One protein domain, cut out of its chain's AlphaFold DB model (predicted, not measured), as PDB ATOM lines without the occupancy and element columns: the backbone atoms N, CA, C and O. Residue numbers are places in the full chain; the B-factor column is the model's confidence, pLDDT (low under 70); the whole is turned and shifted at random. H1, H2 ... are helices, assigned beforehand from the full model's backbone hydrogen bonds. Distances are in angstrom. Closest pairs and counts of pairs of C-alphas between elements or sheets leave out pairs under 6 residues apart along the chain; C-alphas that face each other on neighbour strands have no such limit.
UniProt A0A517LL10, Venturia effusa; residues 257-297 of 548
ATOM      1  N   ARG A 257     134.273 162.177 138.746       90.19
ATOM      2  CA  ARG A 257     133.071 161.687 138.042       90.19
ATOM      3  C   ARG A 257     133.373 160.733 136.886       90.19
ATOM      4  O   ARG A 257     132.440 160.159 136.327       90.19
ATOM      5  N   HIS A 258     134.641 160.549 136.534       88.19
ATOM      6  CA  HIS A 258     135.049 159.659 135.459       88.19
ATOM      7  C   HIS A 258     134.866 158.189 135.858       88.19
ATOM      8  O   HIS A 258     135.314 157.741 136.923       88.19
ATOM      9  N   ILE A 259     134.232 157.412 134.987       83.44
ATOM     10  CA  ILE A 259     134.273 155.951 134.996       83.44
ATOM     11  C   ILE A 259     135.457 155.542 134.122       83.44
ATOM     12  O   ILE A 259     135.360 155.488 132.898       83.44
ATOM     13  N   SER A 260     136.601 155.297 134.759       78.69
ATOM     14  CA  SER A 260     137.855 155.036 134.043       78.69
ATOM     15  C   SER A 260     137.907 153.653 133.386       78.69
ATOM     16  O   SER A 260     138.619 153.473 132.401       78.69
ATOM     17  N   SER A 261     137.168 152.670 133.908       76.69
ATOM     18  CA  SER A 261     137.068 151.330 133.329       76.69
ATOM     19  C   SER A 261     135.794 150.632 133.794       76.69
ATOM     20  O   SER A 261     135.585 150.451 134.992       76.69
ATOM     21  N   TRP A 262     134.973 150.206 132.836       74.75
ATOM     22  CA  TRP A 262     133.780 149.393 133.092       74.75
ATOM     23  C   TRP A 262     134.108 147.949 133.478       74.75
ATOM     24  O   TRP A 262     133.307 147.309 134.147       74.75
ATOM     25  N   ASP A 263     135.288 147.453 133.098       74.88
ATOM     26  CA  ASP A 263     135.709 146.081 133.401       74.88
ATOM     27  C   ASP A 263     136.232 145.946 134.839       74.88
ATOM     28  O   ASP A 263     136.103 144.893 135.456       74.88
ATOM     29  N   ASN A 264     136.807 147.024 135.387       75.44
ATOM     30  CA  ASN A 264     137.460 147.012 136.699       75.44
ATOM     31  C   ASN A 264     136.627 147.653 137.820       75.44
ATOM     32  O   ASN A 264     136.998 147.541 138.988       75.44
ATOM     33  N   MET A 265     135.535 148.351 137.495       79.88
ATOM     34  CA  MET A 265     134.628 148.927 138.492       79.88
ATOM     35  C   MET A 265     133.361 148.091 138.607       79.88
ATOM     36  O   MET A 265     132.625 147.925 137.638       79.88
ATOM     37  N   ASP A 266     133.064 147.618 139.817       83.19
ATOM     38  CA  ASP A 266     131.796 146.946 140.072       83.19
ATOM     39  C   ASP A 266     130.603 147.921 140.020       83.19
ATOM     40  O   ASP A 266     130.717 149.134 140.248       83.19
ATOM     41  N   ALA A 267     129.418 147.374 139.730       80.19
ATOM     42  CA  ALA A 267     128.187 148.154 139.627       80.19
ATOM     43  C   ALA A 267     127.869 148.911 140.928       80.19
ATOM     44  O   ALA A 267     127.396 150.046 140.887       80.19
ATOM     45  N   ALA A 268     128.173 148.319 142.088       83.94
ATOM     46  CA  ALA A 268     127.958 148.954 143.384       83.94
ATOM     47  C   ALA A 268     128.783 150.242 143.536       83.94
ATOM     48  O   ALA A 268     128.283 151.249 144.032       83.94
ATOM     49  N   THR A 269     130.030 150.242 143.074       87.50
ATOM     50  CA  THR A 269     130.924 151.399 143.093       87.50
ATOM     51  C   THR A 269     130.436 152.477 142.146       87.50
ATOM     52  O   THR A 269     130.378 153.637 142.548       87.50
ATOM     53  N   ILE A 270     130.011 152.112 140.937       85.50
ATOM     54  CA  ILE A 270     129.461 153.068 139.970       85.50
ATOM     55  C   ILE A 270     128.192 153.726 140.528       85.50
ATOM     56  O   ILE A 270     128.100 154.950 140.552       85.50
ATOM     57  N   LEU A 271     127.262 152.942 141.081       86.94
ATOM     58  CA  LEU A 271     126.039 153.463 141.701       86.94
ATOM     59  C   LEU A 271     126.326 154.342 142.927       86.94
ATOM     60  O   LEU A 271     125.612 155.309 143.180       86.94
ATOM     61  N   ARG A 272     127.371 154.041 143.708       92.88
ATOM     62  CA  ARG A 272     127.824 154.930 144.791       92.88
ATOM     63  C   ARG A 272     128.379 156.240 144.254       92.88
ATOM     64  O   ARG A 272     128.029 157.289 144.788       92.88
ATOM     65  N   LYS A 273     129.221 156.191 143.217       93.38
ATOM     66  CA  LYS A 273     129.761 157.396 142.573       93.38
ATOM     67  C   LYS A 273     128.636 158.266 142.022       93.38
ATOM     68  O   LYS A 273     128.662 159.465 142.265       93.38
ATOM     69  N   ASP A 274     127.640 157.675 141.367       89.88
ATOM     70  CA  ASP A 274     126.485 158.394 140.814       89.88
ATOM     71  C   ASP A 274     125.691 159.110 141.916       89.88
ATOM     72  O   ASP A 274     125.476 160.318 141.860       89.88
ATOM     73  N   ARG A 275     125.369 158.414 143.012       93.88
ATOM     74  CA  ARG A 275     124.660 159.026 144.150       93.88
ATOM     75  C   ARG A 275     125.473 160.091 144.881       93.88
ATOM     76  O   ARG A 275     124.899 161.051 145.398       93.88
ATOM     77  N   ALA A 276     126.792 159.917 144.954       95.81
ATOM     78  CA  ALA A 276     127.687 160.856 145.619       95.81
ATOM     79  C   ALA A 276     127.964 162.105 144.767       95.81
ATOM     80  O   ALA A 276     128.059 163.209 145.299       95.81
ATOM     81  N   LEU A 277     128.137 161.945 143.455       93.81
ATOM     82  CA  LEU A 277     128.700 162.977 142.580       93.81
ATOM     83  C   LEU A 277     127.709 163.516 141.540       93.81
ATOM     84  O   LEU A 277     127.985 164.560 140.939       93.81
ATOM     85  N   GLY A 278     126.576 162.841 141.347       89.12
ATOM     86  CA  GLY A 278     125.630 163.091 140.267       89.12
ATOM     87  C   GLY A 278     126.129 162.524 138.940       89.12
ATOM     88  O   GLY A 278     126.785 161.487 138.910       89.12
ATOM     89  N   ASP A 279     125.842 163.240 137.848       79.94
ATOM     90  CA  ASP A 279     126.142 162.797 136.483       79.94
ATOM     91  C   ASP A 279     127.608 162.351 136.317       79.94
ATOM     92  O   ASP A 279     128.538 163.165 136.376       79.94
ATOM     93  N   LEU A 280     127.790 161.053 136.070       84.38
ATOM     94  CA  LEU A 280     129.071 160.445 135.728       84.38
ATOM     95  C   LEU A 280     129.353 160.557 134.226       84.38
ATOM     96  O   LEU A 280     128.439 160.720 133.414       84.38
ATOM     97  N   TRP A 281     130.625 160.447 133.850       82.19
ATOM     98  CA  TRP A 281     131.049 160.431 132.452       82.19
ATOM     99  C   TRP A 281     132.076 159.329 132.202       82.19
ATOM    100  O   TRP A 281     132.785 158.905 133.112       82.19
ATOM    101  N   ASP A 282     132.168 158.867 130.959       79.88
ATOM    102  CA  ASP A 282     133.188 157.922 130.523       79.88
ATOM    103  C   ASP A 282     133.719 158.296 129.134       79.88
ATOM    104  O   ASP A 282     133.135 159.120 128.423       79.88
ATOM    105  N   SER A 283     134.837 157.685 128.747       70.50
ATOM    106  CA  SER A 283     135.394 157.827 127.397       70.50
ATOM    107  C   SER A 283     135.050 156.661 126.459       70.50
ATOM    108  O   SER A 283     135.151 156.796 125.236       70.50
ATOM    109  N   THR A 284     134.649 155.508 126.997       63.06
ATOM    110  CA  THR A 284     134.409 154.263 126.248       63.06
ATOM    111  C   THR A 284     133.043 154.202 125.580       63.06
ATOM    112  O   THR A 284     132.966 153.759 124.438       63.06
ATOM    113  N   THR A 285     131.980 154.659 126.237       53.84
ATOM    114  CA  THR A 285     130.631 154.755 125.667       53.84
ATOM    115  C   THR A 285     130.616 155.801 124.566       53.84
ATOM    116  O   THR A 285     130.090 155.532 123.492       53.84
ATOM    117  N   TYR A 286     131.302 156.936 124.755       47.62
ATOM    118  CA  TYR A 286     131.492 157.917 123.682       47.62
ATOM    119  C   TYR A 286     132.196 157.303 122.462       47.62
ATOM    120  O   TYR A 286     131.725 157.467 121.341       47.62
ATOM    121  N   LYS A 287     133.289 156.548 122.656       51.28
ATOM    122  CA  LYS A 287     134.004 155.878 121.553       51.28
ATOM    123  C   LYS A 287     133.169 154.792 120.877       51.28
ATOM    124  O   LYS A 287     133.062 154.824 119.659       51.28
ATOM    125  N   ARG A 288     132.540 153.892 121.640       53.31
ATOM    126  CA  ARG A 288     131.663 152.830 121.112       53.31
ATOM    127  C   ARG A 288     130.484 153.402 120.336       53.31
ATOM    128  O   ARG A 288     130.204 152.947 119.236       53.31
ATOM    129  N   TRP A 289     129.839 154.432 120.877       44.72
ATOM    130  CA  TRP A 289     128.726 155.104 120.218       44.72
ATOM    131  C   TRP A 289     129.183 155.843 118.960       44.72
ATOM    132  O   TRP A 289     128.526 155.763 117.930       44.72
ATOM    133  N   MET A 290     130.348 156.499 118.988       46.56
ATOM    134  CA  MET A 290     130.940 157.116 117.797       46.56
ATOM    135  C   MET A 290     131.390 156.088 116.754       46.56
ATOM    136  O   MET A 290     131.314 156.378 115.565       46.56
ATOM    137  N   GLU A 291     131.853 154.904 117.155       49.78
ATOM    138  CA  GLU A 291     132.203 153.802 116.252       49.78
ATOM    139  C   GLU A 291     130.958 153.169 115.624       49.78
ATOM    140  O   GLU A 291     130.924 153.022 114.404       49.78
ATOM    141  N   GLU A 292     129.902 152.903 116.401       46.91
ATOM    142  CA  GLU A 292     128.606 152.446 115.881       46.91
ATOM    143  C   GLU A 292     127.932 153.495 114.987       46.91
ATOM    144  O   GLU A 292     127.360 153.161 113.947       46.91
ATOM    145  N   LEU A 293     127.998 154.778 115.352       38.12
ATOM    146  CA  LEU A 293     127.502 155.859 114.505       38.12
ATOM    147  C   LEU A 293     128.344 156.005 113.244       38.12
ATOM    148  O   LEU A 293     127.768 156.212 112.188       38.12
ATOM    149  N   ARG A 294     129.673 155.854 113.300       41.16
ATOM    150  CA  ARG A 294     130.533 155.847 112.099       41.16
ATOM    151  C   ARG A 294     130.311 154.615 111.223       41.16
ATOM    152  O   ARG A 294     130.503 154.707 110.013       41.16
ATOM    153  N   SER A 295     129.925 153.475 111.798       46.72
ATOM    154  CA  SER A 295     129.613 152.269 111.027       46.72
ATOM    155  C   SER A 295     128.223 152.334 110.389       46.72
ATOM    156  O   SER A 295     128.048 151.823 109.285       46.72
ATOM    157  N   LYS A 296     127.242 152.964 111.054       41.19
ATOM    158  CA  LYS A 296     125.859 153.131 110.559       41.19
ATOM    159  C   LYS A 296     125.688 154.360 109.662       41.19
ATOM    160  O   LYS A 296     124.949 154.314 108.687       41.19
ATOM    161  N   PHE A 297     126.416 155.434 109.946       30.11
ATOM    162  CA  PHE A 297     126.579 156.599 109.087       30.11
ATOM    163  C   PHE A 297     128.007 156.603 108.559       30.11
ATOM    164  O   PHE A 297     128.910 157.166 109.178       30.11
TER     165      PHE A 297
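AT A GLANCE: This is residues 257 to 297 of the 548 residues of a protein of Venturia effusa (UniProt A0A517LL10). The longest helix, H2, sticks out as an arm from a small, loose head, in which H1 is set crosswise to the arm and residues 257 to 262 run beside it. The arm makes much of the length. The printed part has 41 residues with two named helices, H1 then H2, and no named strand; the class is all helix. It is loose, with a radius of gyration of the C-alphas of 12.3 A, and elongated, spanning 37 by 20 by 12 A.

HOW THE PARTS SIT: H2, residues 284 to 296, is apart from H1, residues 267 to 277. Residues 286 to 297, of which 286 to 296 belong to H2, stand free, as do residues 263 to 268. Residues 258 to 259 pair, parallel, with residues 281 to 282. In both helices every O i to N i+4 pair is within hydrogen-bond range.

IN THESE COORDINATES: H2 is 17.9 A long, from C-alpha 284 at (134.409, 154.263, 126.248) to C-alpha 296 at (125.859, 153.131, 110.559). H1 is 15.1 A long and begins at C-alpha 267, (128.187, 148.154, 139.627).

THE WHOLE: The C-alphas farthest apart, of Ala 276 and Phe 297, are 36.8 A apart. The printed part has no cut, and the link from H1 to H2 is short. Residues 284 to 297 have pLDDT under 70.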